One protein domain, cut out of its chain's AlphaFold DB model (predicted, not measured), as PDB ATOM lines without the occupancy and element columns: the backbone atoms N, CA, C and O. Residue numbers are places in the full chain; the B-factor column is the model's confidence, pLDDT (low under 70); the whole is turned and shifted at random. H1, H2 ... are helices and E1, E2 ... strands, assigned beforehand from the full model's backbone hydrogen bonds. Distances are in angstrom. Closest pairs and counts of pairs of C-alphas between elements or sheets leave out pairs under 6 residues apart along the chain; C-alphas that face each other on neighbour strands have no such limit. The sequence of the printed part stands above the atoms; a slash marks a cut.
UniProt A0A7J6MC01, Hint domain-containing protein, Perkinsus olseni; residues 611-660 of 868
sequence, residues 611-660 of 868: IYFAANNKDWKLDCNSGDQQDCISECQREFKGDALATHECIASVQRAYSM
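AT A GLANCE: This is residues 611 to 660 of the 868 residues of the protein "Hint domain-containing protein" of Perkinsus olseni (UniProt A0A7J6MC01). A small two-stranded hairpin, E1 and E2, packs on a helical hairpin, H1 and H2, and H2 covers the sheet mainly at E1, while H1 lies farther off, near E2. The two helices run side by side. The printed part has 50 residues with two named strands followed by two named helices, in the order E1, E2, H1, H2; the sheet has the order E1 - E2 and is antiparallel, and the class is mixed, helices and strands. The whole is compact and rounded, with a radius of gyration of the C-alphas of 9.7 A and spans of 26 by 20 by 14 A.

HOW THE PARTS SIT: E1, residues 611 to 615, and E2, residues 618 to 623, form an antiparallel hairpin, with 153 degrees between their directions. N 613 and O 620 are 3.1 A apart and N 620 and O 613 are 2.8 A apart, within hydrogen-bond range. H2, residues 644 to 659, comes closest to E1 at the C-alphas of Ala 615 and Ala 646, 5.2 A apart. H1, residues 629 to 639, comes closest to E2 at the C-alphas of Leu 622 and Cys 636, 7.2 A apart. H1 and E1 are apart. H1 and H2 touch and form a helical hairpin, their closest C-alphas being those of Ile 633 and Ile 651, 5.4 A apart. They run opposite ways at a shallow tilt of 21 degrees. In H1 and H2 every O i to N i+4 pair is within hydrogen-bond range.

IN THESE COORDINATES: E1 begins at C-alpha 611, (133.767, 95.208, 180.441), and measures 12.8 A from first to last C-alpha; E2 measures 16.5 A. H1 measures 15.3 A. H2 measures 22.1 A and ends at C-alpha 659, (129.980, 87.181, 171.305).

THE WHOLE: The two C-alphas farthest apart are those of Gly 642 and Met 660, 28.1 A. The printed part has no cut, and its three links are tight. The mean pLDDT of the printed part is 90.9; residues 659 to 660 are under 70.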
ATOM      1  N   ILE A 611     133.021  96.465 180.480       89.69
ATOM      2  CA  ILE A 611     133.767  95.208 180.441       89.69
ATOM      3  C   ILE A 611     134.821  95.253 181.540       89.69
ATOM      4  O   ILE A 611     135.519  96.254 181.694       89.69
ATOM      5  N   TYR A 612     134.927  94.157 182.284       92.88
ATOM      6  CA  TYR A 612     135.963  93.937 183.285       92.88
ATOM      7  C   TYR A 612     136.865  92.801 182.809       92.88
ATOM      8  O   TYR A 612     136.368  91.814 182.260       92.88
ATOM      9  N   PHE A 613     138.174  92.946 182.989       93.81
ATOM     10  CA  PHE A 613     139.163  91.939 182.606       93.81
ATOM     11  C   PHE A 613     140.431  92.084 183.451       93.81
ATOM     12  O   PHE A 613     140.747  93.181 183.904       93.81
ATOM     13  N   ALA A 614     141.172  90.995 183.644       91.69
ATOM     14  CA  ALA A 614     142.434  91.009 184.379       91.69
ATOM     15  C   ALA A 614     143.625  90.962 183.410       91.69
ATOM     16  O   ALA A 614     143.653  90.137 182.498       91.69
ATOM     17  N   ALA A 615     144.617  91.830 183.611       92.94
ATOM     18  CA  ALA A 615     145.876  91.831 182.862       92.94
ATOM     19  C   ALA A 615     147.011  92.408 183.720       92.94
ATOM     20  O   ALA A 615     146.799  93.356 184.476       92.94
ATOM     21  N   ASN A 616     148.224  91.852 183.609       90.75
ATOM     22  CA  ASN A 616     149.393  92.264 184.406       90.75
ATOM     23  C   ASN A 616     149.138  92.271 185.933       90.75
ATOM     24  O   ASN A 616     149.581  93.174 186.644       90.75
ATOM     25  N   ASN A 617     148.410  91.263 186.437       91.81
ATOM     26  CA  ASN A 617     147.969  91.138 187.837       91.81
ATOM     27  C   ASN A 617     147.166  92.349 188.362       91.81
ATOM     28  O   ASN A 617     147.190  92.641 189.558       91.81
ATOM     29  N   LYS A 618     146.461  93.056 187.473       91.00
ATOM     30  CA  LYS A 618     145.523  94.130 187.807       91.00
ATOM     31  C   LYS A 618     144.177  93.880 187.144       91.00
ATOM     32  O   LYS A 618     144.129  93.436 185.996       91.00
ATOM     33  N   ASP A 619     143.113  94.225 187.856       93.62
ATOM     34  CA  ASP A 619     141.767  94.275 187.303       93.62
ATOM     35  C   ASP A 619     141.547  95.616 186.603       93.62
ATOM     36  O   ASP A 619     141.790  96.688 187.161       93.62
ATOM     37  N   TRP A 620     141.077  95.546 185.365       94.94
ATOM     38  CA  TRP A 620     140.821  96.681 184.496       94.94
ATOM     39  C   TRP A 620     139.336  96.783 184.167       94.94
ATOM     40  O   TRP A 620     138.600  95.794 184.138       94.94
ATOM     41  N   LYS A 621     138.905  98.011 183.886       95.38
ATOM     42  CA  LYS A 621     137.532  98.366 183.537       95.38
ATOM     43  C   LYS A 621     137.553  99.223 182.278       95.38
ATOM     44  O   LYS A 621     138.202 100.262 182.265       95.38
ATOM     45  N   LEU A 622     136.812  98.805 181.260       95.12
ATOM     46  CA  LEU A 622     136.526  99.597 180.065       95.12
ATOM     47  C   LEU A 622     135.048 100.004 180.095       95.12
ATOM     48  O   LEU A 622     134.183  99.127 180.167       95.12
ATOM     49  N   ASP A 623     134.745 101.303 180.031       93.44
ATOM     50  CA  ASP A 623     133.387 101.785 179.751       93.44
ATOM     51  C   ASP A 623     133.220 101.945 178.231       93.44
ATOM     52  O   ASP A 623     133.827 102.818 177.620       93.44
ATOM     53  N   CYS A 624     132.406 101.073 177.641       91.56
ATOM     54  CA  CYS A 624     132.090 101.026 176.216       91.56
ATOM     55  C   CYS A 624     130.925 101.968 175.897       91.56
ATOM     56  O   CYS A 624     129.793 101.717 176.321       91.56
ATOM     57  N   ASN A 625     131.168 103.034 175.138       83.38
ATOM     58  CA  ASN A 625     130.173 104.108 175.019       83.38
ATOM     59  C   ASN A 625     129.153 103.930 173.882       83.38
ATOM     60  O   ASN A 625     128.014 104.375 174.025       83.38
ATOM     61  N   SER A 626     129.520 103.291 172.766       78.94
ATOM     62  CA  SER A 626     128.661 103.245 171.568       78.94
ATOM     63  C   SER A 626     127.729 102.034 171.476       78.94
ATOM     64  O   SER A 626     126.747 102.068 170.737       78.94
ATOM     65  N   GLY A 627     128.024 100.958 172.211       77.12
ATOM     66  CA  GLY A 627     127.326  99.679 172.067       77.12
ATOM     67  C   GLY A 627     127.707  98.874 170.815       77.12
ATOM     68  O   GLY A 627     127.060  97.859 170.562       77.12
ATOM     69  N   ASP A 628     128.732  99.291 170.058       85.69
ATOM     70  CA  ASP A 628     129.315  98.530 168.945       85.69
ATOM     71  C   ASP A 628     130.623  97.817 169.346       85.69
ATOM     72  O   ASP A 628     131.417  98.300 170.158       85.69
ATOM     73  N   GLN A 629     130.864  96.643 168.755       90.25
ATOM     74  CA  GLN A 629     132.027  95.813 169.063       90.25
ATOM     75  C   GLN A 629     133.353  96.435 168.599       90.25
ATOM     76  O   GLN A 629     134.350  96.342 169.315       90.25
ATOM     77  N   GLN A 630     133.395  97.020 167.399       91.75
ATOM     78  CA  GLN A 630     134.616  97.587 166.818       91.75
ATOM     79  C   GLN A 630     134.996  98.897 167.496       91.75
ATOM     80  O   GLN A 630     136.181  99.146 167.724       91.75
ATOM     81  N   ASP A 631     134.006  99.684 167.906       92.56
ATOM     82  CA  ASP A 631     134.234 100.854 168.748       92.56
ATOM     83  C   ASP A 631     134.834 100.441 170.096       92.56
ATOM     84  O   ASP A 631     135.890 100.945 170.458       92.56
ATOM     85  N   CYS A 632     134.266  99.449 170.794       95.19
ATOM     86  CA  CYS A 632     134.852  98.914 172.031       95.19
ATOM     87  C   CYS A 632     136.288  98.383 171.849       95.19
ATOM     88  O   CYS A 632     137.143  98.597 172.706       95.19
ATOM     89  N   ILE A 633     136.580  97.704 170.731       95.50
ATOM     90  CA  ILE A 633     137.943  97.266 170.377       95.50
ATOM     91  C   ILE A 633     138.864  98.479 170.167       95.50
ATOM     92  O   ILE A 633     140.016  98.462 170.603       95.50
ATOM     93  N   SER A 634     138.359  99.548 169.554       95.38
ATOM     94  CA  SER A 634     139.091 100.803 169.357       95.38
ATOM     95  C   SER A 634     139.313 101.549 170.682       95.38
ATOM     96  O   SER A 634     140.391 102.101 170.900       95.38
ATOM     97  N   GLU A 635     138.346 101.514 171.605       96.19
ATOM     98  CA  GLU A 635     138.493 102.055 172.961       96.19
ATOM     99  C   GLU A 635     139.539 101.257 173.762       96.19
ATOM    100  O   GLU A 635     140.402 101.885 174.371       96.19
ATOM    101  N   CYS A 636     139.591  99.919 173.660       97.19
ATOM    102  CA  CYS A 636     140.700  99.120 174.210       97.19
ATOM    103  C   CYS A 636     142.074  99.574 173.684       97.19
ATOM    104  O   CYS A 636     143.010  99.755 174.460       97.19
ATOM    105  N   GLN A 637     142.209  99.750 172.365       97.06
ATOM    106  CA  GLN A 637     143.472 100.162 171.736       97.06
ATOM    107  C   GLN A 637     143.891 101.589 172.118       97.06
ATOM    108  O   GLN A 637     145.084 101.892 172.140       97.06
ATOM    109  N   ARG A 638     142.920 102.466 172.400       96.44
ATOM    110  CA  ARG A 638     143.147 103.843 172.851       96.44
ATOM    111  C   ARG A 638     143.565 103.889 174.320       96.44
ATOM    112  O   ARG A 638     144.562 104.535 174.628       96.44
ATOM    113  N   GLU A 639     142.818 103.211 175.189       96.31
ATOM    114  CA  GLU A 639     142.985 103.258 176.646       96.31
ATOM    115  C   GLU A 639     144.271 102.551 177.098       96.31
ATOM    116  O   GLU A 639     145.037 103.084 177.896       96.31
ATOM    117  N   PHE A 640     144.569 101.381 176.523       95.69
ATOM    118  CA  PHE A 640     145.722 100.553 176.903       95.69
ATOM    119  C   PHE A 640     146.945 100.764 175.997       95.69
ATOM    120  O   PHE A 640     147.853  99.931 175.940       95.69
ATOM    121  N   LYS A 641     147.006 101.904 175.294       95.25
ATOM    122  CA  LYS A 641     148.088 102.245 174.362       95.25
ATOM    123  C   LYS A 641     149.449 102.298 175.070       95.25
ATOM    124  O   LYS A 641     149.787 103.275 175.732       95.25
ATOM    125  N   GLY A 642     150.260 101.267 174.846       93.75
ATOM    126  CA  GLY A 642     151.583 101.093 175.459       93.75
ATOM    127  C   GLY A 642     151.703  99.813 176.288       93.75
ATOM    128  O   GLY A 642     152.813  99.328 176.481       93.75
ATOM    129  N   ASP A 643     150.579  99.215 176.690       95.69
ATOM    130  CA  ASP A 643     150.512  97.894 177.313       95.69
ATOM    131  C   ASP A 643     149.875  96.902 176.330       95.69
ATOM    132  O   ASP A 643     148.652  96.803 176.182       95.69
ATOM    133  N   ALA A 644     150.729  96.175 175.607       95.00
ATOM    134  CA  ALA A 644     150.292  95.215 174.597       95.00
ATOM    135  C   ALA A 644     149.487  94.048 175.196       95.00
ATOM    136  O   ALA A 644     148.585  93.539 174.529       95.00
ATOM    137  N   LEU A 645     149.766  93.646 176.446       94.06
ATOM    138  CA  LEU A 645     149.045  92.550 177.094       94.06
ATOM    139  C   LEU A 645     147.665  93.012 177.570       94.06
ATOM    140  O   LEU A 645     146.677  92.335 177.290       94.06
ATOM    141  N   ALA A 646     147.575  94.181 178.213       94.94
ATOM    142  CA  ALA A 646     146.284  94.754 178.597       94.94
ATOM    143  C   ALA A 646     145.416  95.063 177.368       94.94
ATOM    144  O   ALA A 646     144.227  94.753 177.373       94.94
ATOM    145  N   THR A 647     146.007  95.567 176.277       96.62
ATOM    146  CA  THR A 647     145.297  95.751 174.999       96.62
ATOM    147  C   THR A 647     144.743  94.422 174.470       96.62
ATOM    148  O   THR A 647     143.575  94.357 174.087       96.62
ATOM    149  N   HIS A 648     145.550  93.354 174.469       95.81
ATOM    150  CA  HIS A 648     145.131  92.032 173.993       95.81
ATOM    151  C   HIS A 648     143.995  91.438 174.839       95.81
ATOM    152  O   HIS A 648     142.967  91.048 174.285       95.81
ATOM    153  N   GLU A 649     144.130  91.418 176.169       95.75
ATOM    154  CA  GLU A 649     143.081  90.894 177.058       95.75
ATOM    155  C   GLU A 649     141.815  91.752 177.056       95.75
ATOM    156  O   GLU A 649     140.711  91.208 177.140       95.75
ATOM    157  N   CYS A 650     141.936  93.070 176.880       96.81
ATOM    158  CA  CYS A 650     140.790  93.947 176.675       96.81
ATOM    159  C   CYS A 650     140.028  93.550 175.405       96.81
ATOM    160  O   CYS A 650     138.837  93.252 175.473       96.81
ATOM    161  N   ILE A 651     140.717  93.453 174.260       95.44
ATOM    162  CA  ILE A 651     140.112  93.073 172.973       95.44
ATOM    163  C   ILE A 651     139.491  91.675 173.052       95.44
ATOM    164  O   ILE A 651     138.353  91.493 172.619       95.44
ATOM    165  N   ALA A 652     140.181  90.701 173.651       91.12
ATOM    166  CA  ALA A 652     139.643  89.359 173.866       91.12
ATOM    167  C   ALA A 652     138.388  89.383 174.755       91.12
ATOM    168  O   ALA A 652     137.442  88.632 174.523       91.12
ATOM    169  N   SER A 653     138.330  90.267 175.752       91.75
ATOM    170  CA  SER A 653     137.177  90.418 176.647       91.75
ATOM    171  C   SER A 653     136.005  91.155 175.995       91.75
ATOM    172  O   SER A 653     134.868  90.726 176.177       91.75
ATOM    173  N   VAL A 654     136.258  92.162 175.149       91.94
ATOM    174  CA  VAL A 654     135.253  92.748 174.242       91.94
ATOM    175  C   VAL A 654     134.702  91.682 173.308       91.94
ATOM    176  O   VAL A 654     133.490  91.514 173.222       91.94
ATOM    177  N   GLN A 655     135.567  90.920 172.640       88.25
ATOM    178  CA  GLN A 655     135.148  89.863 171.725       88.25
ATOM    179  C   GLN A 655     134.330  88.785 172.438       88.25
ATOM    180  O   GLN A 655     133.265  88.429 171.940       88.25
ATOM    181  N   ARG A 656     134.754  88.331 173.626       82.06
ATOM    182  CA  ARG A 656     133.968  87.425 174.477       82.06
ATOM    183  C   ARG A 656     132.601  88.029 174.805       82.06
ATOM    184  O   ARG A 656     131.593  87.409 174.480       82.06
ATOM    185  N   ALA A 657     132.547  89.236 175.364       81.44
ATOM    186  CA  ALA A 657     131.301  89.853 175.808       81.44
ATOM    187  C   ALA A 657     130.321  90.119 174.646       81.44
ATOM    188  O   ALA A 657     129.159  89.726 174.725       81.44
ATOM    189  N   TYR A 658     130.786  90.682 173.526       78.38
ATOM    190  CA  TYR A 658     129.955  90.882 172.330       78.38
ATOM    191  C   TYR A 658     129.545  89.565 171.670       78.38
ATOM    192  O   TYR A 658     128.416  89.459 171.195       78.38
ATOM    193  N   SER A 659     130.385  88.522 171.736       66.75
ATOM    194  CA  SER A 659     129.980  87.181 171.305       66.75
ATOM    195  C   SER A 659     128.873  86.572 172.178       66.75
ATOM    196  O   SER A 659     128.218  85.633 171.743       66.75
ATOM    197  N   MET A 660     128.612  87.099 173.379       62.41
ATOM    198  CA  MET A 660     127.461  86.695 174.197       62.41
ATOM    199  C   MET A 660     126.196  87.518 173.902       62.41
ATOM    200  O   MET A 660     125.126  87.131 174.361       62.41
TER     201      MET A 660